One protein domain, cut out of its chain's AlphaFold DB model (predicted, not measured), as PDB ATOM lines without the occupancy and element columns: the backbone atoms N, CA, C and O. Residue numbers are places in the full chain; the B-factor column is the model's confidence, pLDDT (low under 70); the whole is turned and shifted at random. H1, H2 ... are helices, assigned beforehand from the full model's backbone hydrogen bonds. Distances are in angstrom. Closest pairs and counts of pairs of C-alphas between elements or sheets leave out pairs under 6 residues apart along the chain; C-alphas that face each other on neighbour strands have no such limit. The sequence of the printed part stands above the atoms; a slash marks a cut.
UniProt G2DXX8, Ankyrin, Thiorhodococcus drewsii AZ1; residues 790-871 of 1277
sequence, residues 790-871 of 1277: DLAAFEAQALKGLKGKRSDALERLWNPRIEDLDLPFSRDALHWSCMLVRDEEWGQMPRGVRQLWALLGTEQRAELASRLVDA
ATOM      1  N   ASP A 790      20.032  -9.515 -25.758       81.88
ATOM      2  CA  ASP A 790      19.865  -8.122 -25.372       81.88
ATOM      3  C   ASP A 790      18.967  -7.364 -26.360       81.88
ATOM      4  O   ASP A 790      18.636  -7.821 -27.459       81.88
ATOM      5  N   LEU A 791      18.559  -6.161 -25.962       84.06
ATOM      6  CA  LEU A 791      17.738  -5.289 -26.793       84.06
ATOM      7  C   LEU A 791      18.362  -5.041 -28.179       84.06
ATOM      8  O   LEU A 791      17.648  -5.020 -29.180       84.06
ATOM      9  N   ALA A 792      19.686  -4.876 -28.250       84.50
ATOM     10  CA  ALA A 792      20.380  -4.584 -29.500       84.50
ATOM     11  C   ALA A 792      20.232  -5.731 -30.514       84.50
ATOM     12  O   ALA A 792      20.047  -5.482 -31.708       84.50
ATOM     13  N   ALA A 793      20.252  -6.981 -30.047       85.62
ATOM     14  CA  ALA A 793      19.984  -8.149 -30.877       85.62
ATOM     15  C   ALA A 793      18.536  -8.179 -31.401       85.62
ATOM     16  O   ALA A 793      18.329  -8.438 -32.592       85.62
ATOM     17  N   PHE A 794      17.543  -7.841 -30.567       85.06
ATOM     18  CA  PHE A 794      16.148  -7.711 -31.015       85.06
ATOM     19  C   PHE A 794      15.980  -6.614 -32.071       85.06
ATOM     20  O   PHE A 794      15.315  -6.832 -33.084       85.06
ATOM     21  N   GLU A 795      16.610  -5.453 -31.885       86.19
ATOM     22  CA  GLU A 795      16.537  -4.354 -32.852       86.19
ATOM     23  C   GLU A 795      17.219  -4.701 -34.179       86.19
ATOM     24  O   GLU A 795      16.675  -4.430 -35.255       86.19
ATOM     25  N   ALA A 796      18.376  -5.364 -34.128       86.44
ATOM     26  CA  ALA A 796      19.055  -5.855 -35.323       86.44
ATOM     27  C   ALA A 796      18.189  -6.874 -36.086       86.44
ATOM     28  O   ALA A 796      18.096  -6.814 -37.320       86.44
ATOM     29  N   GLN A 797      17.516  -7.779 -35.366       86.12
ATOM     30  CA  GLN A 797      16.590  -8.740 -35.960       86.12
ATOM     31  C   GLN A 797      15.361  -8.042 -36.563       86.12
ATOM     32  O   GLN A 797      14.993  -8.350 -37.698       86.12
ATOM     33  N   ALA A 798      14.774  -7.060 -35.877       84.12
ATOM     34  CA  ALA A 798      13.636  -6.290 -36.379       84.12
ATOM     35  C   ALA A 798      13.973  -5.523 -37.670       84.12
ATOM     36  O   ALA A 798      13.229  -5.593 -38.653       84.12
ATOM     37  N   LEU A 799      15.137  -4.864 -37.723       83.44
ATOM     38  CA  LEU A 799      15.626  -4.177 -38.926       83.44
ATOM     39  C   LEU A 799      15.787  -5.145 -40.108       83.44
ATOM     40  O   LEU A 799      15.391  -4.839 -41.240       83.44
ATOM     41  N   LYS A 800      16.324  -6.343 -39.847       83.81
ATOM     42  CA  LYS A 800      16.458  -7.408 -40.850       83.81
ATOM     43  C   LYS A 800      15.098  -7.944 -41.304       83.81
ATOM     44  O   LYS A 800      14.922  -8.188 -42.501       83.81
ATOM     45  N   GLY A 801      14.153  -8.111 -40.381       78.31
ATOM     46  CA  GLY A 801      12.799  -8.604 -40.638       78.31
ATOM     47  C   GLY A 801      11.959  -7.639 -41.477       78.31
ATOM     48  O   GLY A 801      11.261  -8.070 -42.397       78.31
ATOM     49  N   LEU A 802      12.088  -6.331 -41.239       79.88
ATOM     50  CA  LEU A 802      11.357  -5.298 -41.981       79.88
ATOM     51  C   LEU A 802      11.865  -5.104 -43.419       79.88
ATOM     52  O   LEU A 802      11.090  -4.702 -44.288       79.88
ATOM     53  N   LYS A 803      13.156  -5.357 -43.701       69.75
ATOM     54  CA  LYS A 803      13.800  -5.117 -45.019       69.75
ATOM     55  C   LYS A 803      13.440  -3.751 -45.644       69.75
ATOM     56  O   LYS A 803      13.267  -3.649 -46.859       69.75
ATOM     57  N   GLY A 804      13.271  -2.715 -44.820       64.19
ATOM     58  CA  GLY A 804      12.895  -1.361 -45.254       64.19
ATOM     59  C   GLY A 804      11.435  -1.171 -45.699       64.19
ATOM     60  O   GLY A 804      11.103  -0.104 -46.212       64.19
ATOM     61  N   LYS A 805      10.551  -2.162 -45.525       62.03
ATOM     62  CA  LYS A 805       9.118  -2.057 -45.841       62.03
ATOM     63  C   LYS A 805       8.306  -1.862 -44.560       62.03
ATOM     64  O   LYS A 805       8.053  -2.823 -43.839       62.03
ATOM     65  N   ARG A 806       7.852  -0.632 -44.303       69.00
ATOM     66  CA  ARG A 806       6.808  -0.352 -43.303       69.00
ATOM     67  C   ARG A 806       5.432  -0.486 -43.954       69.00
ATOM     68  O   ARG A 806       5.284  -0.297 -45.157       69.00
ATOM     69  N   SER A 807       4.433  -0.890 -43.177       67.00
ATOM     70  CA  SER A 807       3.078  -1.124 -43.683       67.00
ATOM     71  C   SER A 807       2.197   0.094 -43.437       67.00
ATOM     72  O   SER A 807       2.001   0.469 -42.286       67.00
ATOM     73  N   ASP A 808       1.579   0.622 -44.495       66.44
ATOM     74  CA  ASP A 808       0.643   1.758 -44.426       66.44
ATOM     75  C   ASP A 808      -0.604   1.486 -43.558       66.44
ATOM     76  O   ASP A 808      -1.317   2.406 -43.161       66.44
ATOM     77  N   ALA A 809      -0.925   0.213 -43.296       59.12
ATOM     78  CA  ALA A 809      -1.989  -0.176 -42.367       59.12
ATOM     79  C   ALA A 809      -1.551  -0.019 -40.903       59.12
ATOM     80  O   ALA A 809      -2.308   0.489 -40.086       59.12
ATOM     81  N   LEU A 810      -0.300  -0.373 -40.596       67.19
ATOM     82  CA  LEU A 810       0.276  -0.226 -39.258       67.19
ATOM     83  C   LEU A 810       0.587   1.238 -38.919       67.19
ATOM     84  O   LEU A 810       0.413   1.638 -37.776       67.19
ATOM     85  N   GLU A 811       0.947   2.057 -39.913       73.81
ATOM     86  CA  GLU A 811       1.074   3.516 -39.745       73.81
ATOM     87  C   GLU A 811      -0.245   4.176 -39.301       73.81
ATOM     88  O   GLU A 811      -0.219   5.157 -38.572       73.81
ATOM     89  N   ARG A 812      -1.411   3.627 -39.676       70.19
ATOM     90  CA  ARG A 812      -2.724   4.154 -39.248       70.19
ATOM     91  C   ARG A 812      -3.077   3.831 -37.799       70.19
ATOM     92  O   ARG A 812      -3.838   4.571 -37.187       70.19
ATOM     93  N   LEU A 813      -2.554   2.724 -37.277       68.06
ATOM     94  CA  LEU A 813      -2.675   2.371 -35.861       68.06
ATOM     95  C   LEU A 813      -1.686   3.165 -35.002       68.06
ATOM     96  O   LEU A 813      -1.839   3.228 -33.786       68.06
ATOM     97  N   TRP A 814      -0.689   3.785 -35.634       70.81
ATOM     98  CA  TRP A 814       0.288   4.622 -34.971       70.81
ATOM     99  C   TRP A 814      -0.309   5.993 -34.647       70.81
ATOM    100  O   TRP A 814      -0.777   6.716 -35.528       70.81
ATOM    101  N   ASN A 815      -0.293   6.369 -33.372       68.81
ATOM    102  CA  ASN A 815      -0.749   7.675 -32.909       68.81
ATOM    103  C   ASN A 815       0.265   8.263 -31.907       68.81
ATOM    104  O   ASN A 815       1.060   7.512 -31.337       68.81
ATOM    105  N   PRO A 816       0.233   9.585 -31.645       65.31
ATOM    106  CA  PRO A 816       1.150  10.213 -30.688       65.31
ATOM    107  C   PRO A 816       1.099   9.571 -29.296       65.31
ATOM    108  O   PRO A 816       2.102   9.487 -28.606       65.31
ATOM    109  N   ARG A 817      -0.056   9.012 -28.913       69.44
ATOM    110  CA  ARG A 817      -0.244   8.332 -27.626       69.44
ATOM    111  C   ARG A 817       0.561   7.035 -27.481       69.44
ATOM    112  O   ARG A 817       0.785   6.628 -26.348       69.44
ATOM    113  N   ILE A 818       0.926   6.376 -28.581       76.94
ATOM    114  CA  ILE A 818       1.844   5.227 -28.588       76.94
ATOM    115  C   ILE A 818       3.299   5.720 -28.593       76.94
ATOM    116  O   ILE A 818       4.147   5.079 -27.987       76.94
ATOM    117  N   GLU A 819       3.588   6.863 -29.228       72.06
ATOM    118  CA  GLU A 819       4.928   7.486 -29.221       72.06
ATOM    119  C   GLU A 819       5.326   8.028 -27.845       72.06
ATOM    120  O   GLU A 819       6.504   8.019 -27.506       72.06
ATOM    121  N   ASP A 820       4.342   8.462 -27.056       75.81
ATOM    122  CA  ASP A 820       4.534   8.949 -25.689       75.81
ATOM    123  C   ASP A 820       4.833   7.818 -24.681       75.81
ATOM    124  O   ASP A 820       5.164   8.099 -23.527       75.81
ATOM    125  N   LEU A 821       4.697   6.543 -25.074       78.81
ATOM    126  CA  LEU A 821       5.062   5.416 -24.216       78.81
ATOM    127  C   LEU A 821       6.587   5.271 -24.172       78.81
ATOM    128  O   LEU A 821       7.237   5.110 -25.204       78.81
ATOM    129  N   ASP A 822       7.145   5.262 -22.960       80.25
ATOM    130  CA  ASP A 822       8.563   4.980 -22.720       80.25
ATOM    131  C   ASP A 822       8.837   3.480 -22.914       80.25
ATOM    132  O   ASP A 822       8.858   2.685 -21.969       80.25
ATOM    133  N   LEU A 823       8.928   3.071 -24.180       83.38
ATOM    134  CA  LEU A 823       9.222   1.701 -24.574       83.38
ATOM    135  C   LEU A 823      10.742   1.492 -24.598       83.38
ATOM    136  O   LEU A 823      11.466   2.300 -25.180       83.38
ATOM    137  N   PRO A 824      11.246   0.369 -24.058       83.88
ATOM    138  CA  PRO A 824      12.666   0.068 -24.053       83.88
ATOM    139  C   PRO A 824      13.186  -0.295 -25.448       83.88
ATOM    140  O   PRO A 824      14.376  -0.513 -25.583       83.88
ATOM    141  N   PHE A 825      12.336  -0.388 -26.474       84.44
ATOM    142  CA  PHE A 825      12.708  -0.750 -27.841       84.44
ATOM    143  C   PHE A 825      12.182   0.259 -28.864       84.44
ATOM    144  O   PHE A 825      11.157   0.909 -28.662       84.44
ATOM    145  N   SER A 826      12.877   0.370 -29.997       85.69
ATOM    146  CA  SER A 826      12.523   1.303 -31.067       85.69
ATOM    147  C   SER A 826      11.163   1.032 -31.721       85.69
ATOM    148  O   SER A 826      10.624  -0.080 -31.732       85.69
ATOM    149  N   ARG A 827      10.643   2.068 -32.392       82.81
ATOM    150  CA  ARG A 827       9.456   1.995 -33.257       82.81
ATOM    151  C   ARG A 827       9.547   0.878 -34.298       82.81
ATOM    152  O   ARG A 827       8.537   0.245 -34.587       82.81
ATOM    153  N   ASP A 828      10.734   0.611 -34.840       83.94
ATOM    154  CA  ASP A 828      10.929  -0.472 -35.810       83.94
ATOM    155  C   ASP A 828      10.763  -1.859 -35.166       83.94
ATOM    156  O   ASP A 828      10.132  -2.730 -35.764       83.94
ATOM    157  N   ALA A 829      11.232  -2.057 -33.931       86.12
ATOM    158  CA  ALA A 829      11.002  -3.295 -33.184       86.12
ATOM    159  C   ALA A 829       9.513  -3.514 -32.871       86.12
ATOM    160  O   ALA A 829       8.992  -4.613 -33.092       86.12
ATOM    161  N   LEU A 830       8.795  -2.460 -32.455       86.00
ATOM    162  CA  LEU A 830       7.345  -2.535 -32.254       86.00
ATOM    163  C   LEU A 830       6.618  -2.859 -33.566       86.00
ATOM    164  O   LEU A 830       5.792  -3.772 -33.607       86.00
ATOM    165  N   HIS A 831       6.962  -2.163 -34.653       85.56
ATOM    166  CA  HIS A 831       6.369  -2.376 -35.976       85.56
ATOM    167  C   HIS A 831       6.592  -3.807 -36.466       85.56
ATOM    168  O   HIS A 831       5.658  -4.440 -36.961       85.56
ATOM    169  N   TRP A 832       7.806  -4.337 -36.297       87.00
ATOM    170  CA  TRP A 832       8.121  -5.733 -36.588       87.00
ATOM    171  C   TRP A 832       7.251  -6.681 -35.756       87.00
ATOM    172  O   TRP A 832       6.610  -7.553 -36.337       87.00
ATOM    173  N   SER A 833       7.127  -6.464 -34.442       88.38
ATOM    174  CA  SER A 833       6.289  -7.312 -33.579       88.38
ATOM    175  C   SER A 833       4.812  -7.312 -33.998       88.38
ATOM    176  O   SER A 833       4.216  -8.377 -34.147       88.38
ATOM    177  N   CYS A 834       4.241  -6.149 -34.325       87.31
ATOM    178  CA  CYS A 834       2.878  -6.042 -34.845       87.31
ATOM    179  C   CYS A 834       2.722  -6.720 -36.215       87.31
ATOM    180  O   CYS A 834       1.691  -7.334 -36.485       87.31
ATOM    181  N   MET A 835       3.740  -6.651 -37.083       86.69
ATOM    182  CA  MET A 835       3.746  -7.400 -38.344       86.69
ATOM    183  C   MET A 835       3.764  -8.908 -38.113       86.69
ATOM    184  O   MET A 835       3.035  -9.610 -38.810       86.69
ATOM    185  N   LEU A 836       4.535  -9.399 -37.136       89.06
ATOM    186  CA  LEU A 836       4.517 -10.814 -36.773       89.06
ATOM    187  C   LEU A 836       3.117 -11.234 -36.317       89.06
ATOM    188  O   LEU A 836       2.594 -12.210 -36.836       89.06
ATOM    189  N   VAL A 837       2.468 -10.472 -35.427       89.94
ATOM    190  CA  VAL A 837       1.099 -10.799 -34.985       89.94
ATOM    191  C   VAL A 837       0.098 -10.722 -36.130       89.94
ATOM    192  O   VAL A 837      -0.793 -11.558 -36.205       89.94
ATOM    193  N   ARG A 838       0.200  -9.749 -37.036       87.25
ATOM    194  CA  ARG A 838      -0.706  -9.652 -38.190       87.25
ATOM    195  C   ARG A 838      -0.548 -10.830 -39.148       87.25
ATOM    196  O   ARG A 838      -1.550 -11.360 -39.623       87.25
ATOM    197  N   ASP A 839       0.694 -11.188 -39.453       86.00
ATOM    198  CA  ASP A 839       1.026 -12.208 -40.446       86.00
ATOM    199  C   ASP A 839       0.931 -13.636 -39.861       86.00
ATOM    200  O   ASP A 839       1.052 -14.608 -40.606       86.00
ATOM    201  N   GLU A 840       0.691 -13.763 -38.552       87.94
ATOM    202  CA  GLU A 840       0.475 -15.022 -37.840       87.94
ATOM    203  C   GLU A 840      -0.897 -15.641 -38.142       87.94
ATOM    204  O   GLU A 840      -1.950 -15.067 -37.822       87.94
ATOM    205  N   GLU A 841      -0.881 -16.855 -38.694       81.06
ATOM    206  CA  GLU A 841      -2.067 -17.577 -39.173       81.06
ATOM    207  C   GLU A 841      -2.410 -18.833 -38.342       81.06
ATOM    208  O   GLU A 841      -3.479 -19.411 -38.547       81.06
ATOM    209  N   TRP A 842      -1.552 -19.276 -37.412       77.19
ATOM    210  CA  TRP A 842      -1.756 -20.517 -36.643       77.19
ATOM    211  C   TRP A 842      -2.465 -20.295 -35.302       77.19
ATOM    212  O   TRP A 842      -2.847 -21.255 -34.643       77.19
ATOM    213  N   GLY A 843      -2.699 -19.038 -34.919       76.81
ATOM    214  CA  GLY A 843      -3.507 -18.669 -33.751       76.81
ATOM    215  C   GLY A 843      -2.719 -18.494 -32.453       76.81
ATOM    216  O   GLY A 843      -3.206 -17.810 -31.561       76.81
ATOM    217  N   GLN A 844      -1.489 -19.008 -32.365       81.50
ATOM    218  CA  GLN A 844      -0.610 -18.782 -31.213       81.50
ATOM    219  C   GLN A 844       0.121 -17.440 -31.327       81.50
ATOM    220  O   GLN A 844       0.456 -16.999 -32.423       81.50
ATOM    221  N   MET A 845       0.401 -16.788 -30.198       89.62
ATOM    222  CA  MET A 845       1.181 -15.546 -30.191       89.62
ATOM    223  C   MET A 845       2.632 -15.831 -30.619       89.62
ATOM    224  O   MET A 845       3.254 -16.665 -29.967       89.62
ATOM    225  N   PRO A 846       3.219 -15.164 -31.635       92.75
ATOM    226  CA  PRO A 846       4.561 -15.503 -32.116       92.75
ATOM    227  C   PRO A 846       5.637 -15.402 -31.027       92.75
ATOM    228  O   PRO A 846       5.685 -14.412 -30.292       92.75
ATOM    229  N   ARG A 847       6.556 -16.378 -30.971       91.62
ATOM    230  CA  ARG A 847       7.639 -16.445 -29.966       91.62
ATOM    231  C   ARG A 847       8.423 -15.136 -29.837       91.62
ATOM    232  O   ARG A 847       8.558 -14.621 -28.733       91.62
ATOM    233  N   GLY A 848       8.837 -14.543 -30.960       89.38
ATOM    234  CA  GLY A 848       9.571 -13.270 -30.967       89.38
ATOM    235  C   GLY A 848       8.784 -12.091 -30.380       89.38
ATOM    236  O   GLY A 848       9.376 -11.209 -29.766       89.38
ATOM    237  N   VAL A 849       7.450 -12.091 -30.501       91.19
ATOM    238  CA  VAL A 849       6.584 -11.086 -29.857       91.19
ATOM    239  C   VAL A 849       6.558 -11.321 -28.354       91.19
ATOM    240  O   VAL A 849       6.774 -10.378 -27.602       91.19
ATOM    241  N   ARG A 850       6.370 -12.574 -27.911       91.25
ATOM    242  CA  ARG A 850       6.397 -12.928 -26.481       91.25
ATOM    243  C   ARG A 850       7.736 -12.559 -25.840       91.25
ATOM    244  O   ARG A 850       7.736 -11.985 -24.761       91.25
ATOM    245  N   GLN A 851       8.853 -12.818 -26.520       90.75
ATOM    246  CA  GLN A 851      10.199 -12.486 -26.045       90.75
ATOM    247  C   GLN A 851      10.464 -10.973 -26.012       90.75
ATOM    248  O   GLN A 851      10.940 -10.465 -25.002       90.75
ATOM    249  N   LEU A 852      10.113 -10.235 -27.073       89.00
ATOM    250  CA  LEU A 852      10.304  -8.780 -27.112       89.00
ATOM    251  C   LEU A 852       9.419  -8.074 -26.078       89.00
ATOM    252  O   LEU A 852       9.889  -7.217 -25.332       89.00
ATOM    253  N   TRP A 853       8.136  -8.435 -26.017       89.62
ATOM    254  CA  TRP A 853       7.195  -7.825 -25.080       89.62
ATOM    255  C   TRP A 853       7.456  -8.282 -23.643       89.62
ATOM    256  O   TRP A 853       7.103  -7.555 -22.719       89.62
ATOM    257  N   ALA A 854       8.146  -9.411 -23.426       87.50
ATOM    258  CA  ALA A 854       8.594  -9.817 -22.097       87.50
ATOM    259  C   ALA A 854       9.550  -8.802 -21.438       87.50
ATOM    260  O   ALA A 854       9.612  -8.752 -20.210       87.50
ATOM    261  N   LEU A 855      10.232  -7.961 -22.225       85.38
ATOM    262  CA  LEU A 855      11.085  -6.877 -21.721       85.38
ATOM    263  C   LEU A 855      10.289  -5.742 -21.051       85.38
ATOM    264  O   LEU A 855      10.861  -4.949 -20.308       85.38
ATOM    265  N   LEU A 856       8.982  -5.655 -21.312       85.44
ATOM    266  CA  LEU A 856       8.071  -4.713 -20.660       85.44
ATOM    267  C   LEU A 856       7.552  -5.294 -19.342       85.44
ATOM    268  O   LEU A 856       7.290  -6.497 -19.253       85.44
ATOM    269  N   GLY A 857       7.304  -4.441 -18.346       82.56
ATOM    270  CA  GLY A 857       6.522  -4.836 -17.170       82.56
ATOM    271  C   GLY A 857       5.065  -5.149 -17.539       82.56
ATOM    272  O   GLY A 857       4.556  -4.640 -18.538       82.56
ATOM    273  N   THR A 858       4.370  -5.953 -16.726       79.81
ATOM    274  CA  THR A 858       2.954  -6.324 -16.945       79.81
ATOM    275  C   THR A 858       2.071  -5.098 -17.180       79.81
ATOM    276  O   THR A 858       1.235  -5.090 -18.080       79.81
ATOM    277  N   GLU A 859       2.329  -4.019 -16.434       80.44
ATOM    278  CA  GLU A 859       1.594  -2.769 -16.574       80.44
ATOM    279  C   GLU A 859       1.738  -2.144 -17.969       80.44
ATOM    280  O   GLU A 859       0.734  -1.826 -18.607       80.44
ATOM    281  N   GLN A 860       2.975  -2.026 -18.449       84.06
ATOM    282  CA  GLN A 860       3.303  -1.423 -19.739       84.06
ATOM    283  C   GLN A 860       2.787  -2.258 -20.917       84.06
ATOM    284  O   GLN A 860       2.376  -1.691 -21.928       84.06
ATOM    285  N   ARG A 861       2.777  -3.595 -20.793       87.44
ATOM    286  CA  ARG A 861       2.227  -4.493 -21.825       87.44
ATOM    287  C   ARG A 861       0.732  -4.267 -22.035       87.44
ATOM    288  O   ARG A 861       0.302  -4.096 -23.174       87.44
ATOM    289  N   ALA A 862      -0.036  -4.222 -20.948       83.69
ATOM    290  CA  ALA A 862      -1.476  -4.001 -21.025       83.69
ATOM    291  C   ALA A 862      -1.806  -2.577 -21.497       83.69
ATOM    292  O   ALA A 862      -2.705  -2.407 -22.317       83.69
ATOM    293  N   GLU A 863      -1.046  -1.563 -21.067       86.00
ATOM    294  CA  GLU A 863      -1.216  -0.191 -21.563       86.00
ATOM    295  C   GLU A 863      -0.966  -0.121 -23.077       86.00
ATOM    296  O   GLU A 863      -1.786   0.415 -23.821       86.00
ATOM    297  N   LEU A 864       0.117  -0.730 -23.567       87.25
ATOM    298  CA  LEU A 864       0.408  -0.790 -24.999       87.25
ATOM    299  C   LEU A 864      -0.703  -1.516 -25.780       87.25
ATOM    300  O   LEU A 864      -1.150  -1.018 -26.815       87.25
ATOM    301  N   ALA A 865      -1.186  -2.658 -25.277       89.00
ATOM    302  CA  ALA A 865      -2.301  -3.389 -25.880       89.00
ATOM    303  C   ALA A 865      -3.587  -2.543 -25.913       89.00
ATOM    304  O   ALA A 865      -4.234  -2.451 -26.958       89.00
ATOM    305  N   SER A 866      -3.917  -1.858 -24.813       86.75
ATOM    306  CA  SER A 866      -5.067  -0.950 -24.713       86.75
ATOM    307  C   SER A 866      -4.987   0.184 -25.737       86.75
ATOM    308  O   SER A 866      -5.951   0.416 -26.472       86.75
ATOM    309  N   ARG A 867      -3.824   0.839 -25.871       87.44
ATOM    310  CA  ARG A 867      -3.608   1.935 -26.835       87.44
ATOM    311  C   ARG A 867      -3.739   1.475 -28.283       87.44
ATOM    312  O   ARG A 867      -4.275   2.220 -29.107       87.44
ATOM    313  N   LEU A 868      -3.293   0.258 -28.594       88.06
ATOM    314  CA  LEU A 868      -3.455  -0.338 -29.923       88.06
ATOM    315  C   LEU A 868      -4.923  -0.687 -30.216       88.06
ATOM    316  O   LEU A 868      -5.405  -0.389 -31.310       88.06
ATOM    317  N   VAL A 869      -5.654  -1.255 -29.247       89.19
ATOM    318  CA  VAL A 869      -7.104  -1.511 -29.367       89.19
ATOM    319  C   VAL A 869      -7.876  -0.205 -29.547       89.19
ATOM    320  O   VAL A 869      -8.782  -0.143 -30.376       89.19
ATOM    321  N   ASP A 870      -7.483   0.854 -28.838       86.31
ATOM    322  CA  ASP A 870      -8.071   2.190 -28.959       86.31
ATOM    323  C   ASP A 870      -7.855   2.765 -30.356       86.31
ATOM    324  O   ASP A 870      -8.801   3.230 -30.995       86.31
ATOM    325  N   ALA A 871      -6.615   2.710 -30.850       85.50
ATOM    326  CA  ALA A 871      -6.276   3.177 -32.188       85.50
ATOM    327  C   ALA A 871      -7.069   2.413 -33.260       85.50
ATOM    328  O   ALA A 871      -7.604   3.022 -34.189       85.50
TER     329      ALA A 871
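This is residues 790 to 871 of the 1277 residues of the protein "Ankyrin" of Thiorhodococcus drewsii AZ1 (UniProt G2DXX8). Six helices form two groups around a loosely filled middle: H4 runs near the middle with H1 crossing its first part and H5 folding back on it as a hairpin, while on the other side H6 meets H3 and, only just, H2 with its last part. Residues 839 to 844, of which 839 is the last residue of H4 and the others belong to the link from H4 to H5, stick out. The printed part has 82 residues with six named helices, H1 to H6 in order along the chain, and no named strand; the class is all helix. The whole is compact, with a radius of gyration of the C-alphas of 12.1 A and spans of 28 by 26 by 25 A.

H1, residues 791 to 802, touches residues 828 to 833 alone of H4, residues 827 to 839; the C-alphas of Ala 798 and Ala 829 are closest, 5.1 A apart, at a steep tilt of 56 degrees, the same way. H2, residues 808 to 813, is close to H4 but not clearly touching, with the C-alphas of Leu 810 and His 831 closest at 7.2 A, about perpendicular at 76 degrees. H2 only just touches residues 868 to 871 alone of H6, residues 858 to 871, with 3 pairs of C-alphas within 8 A, the closest those of Leu 813 and Ala 871 at 5.2 A, at a steep tilt of 65 degrees, opposite ways. H3, residues 816 to 819, touches residues 864 to 868 alone of H6, with the C-alphas of Ile 818 and Arg 867 closest at 6.6 A. H4, with residues 833 to 837 alone, touches H5, residues 847 to 854, in a hairpin at a steep tilt of 43 degrees, opposite ways; the C-alphas of Ser 833 and Val 849 are closest at 5.3 A. The helix packing is mostly crossed. H4 and H6 are apart, as are H1 and H6. Each O i to N i+4 pair is within hydrogen-bond range in H1, H4, H5 and H6; in H2 0 of 2 are, beside 2 of 3 O i to N i+3 pairs, and H3 is too short for an O i to N i+4 pair.

H1 begins at C-alpha 791, (17.738, -5.289, -26.793), and is 16.5 A long. H4 is 18.0 A long and begins at C-alpha 827, (9.456, 1.995, -33.257). H6, the longest helix with 14 residues, is 20.2 A long and ends at C-alpha 871, (-6.276, 3.177, -32.188).

The C-alphas of Asp 820 and Trp 842 are the two farthest apart, 32.1 A. The printed part has no cut and no long link. The mean pLDDT of the printed part is 81.8, and residues 803 to 810, 813 and 815 to 817 are under 70.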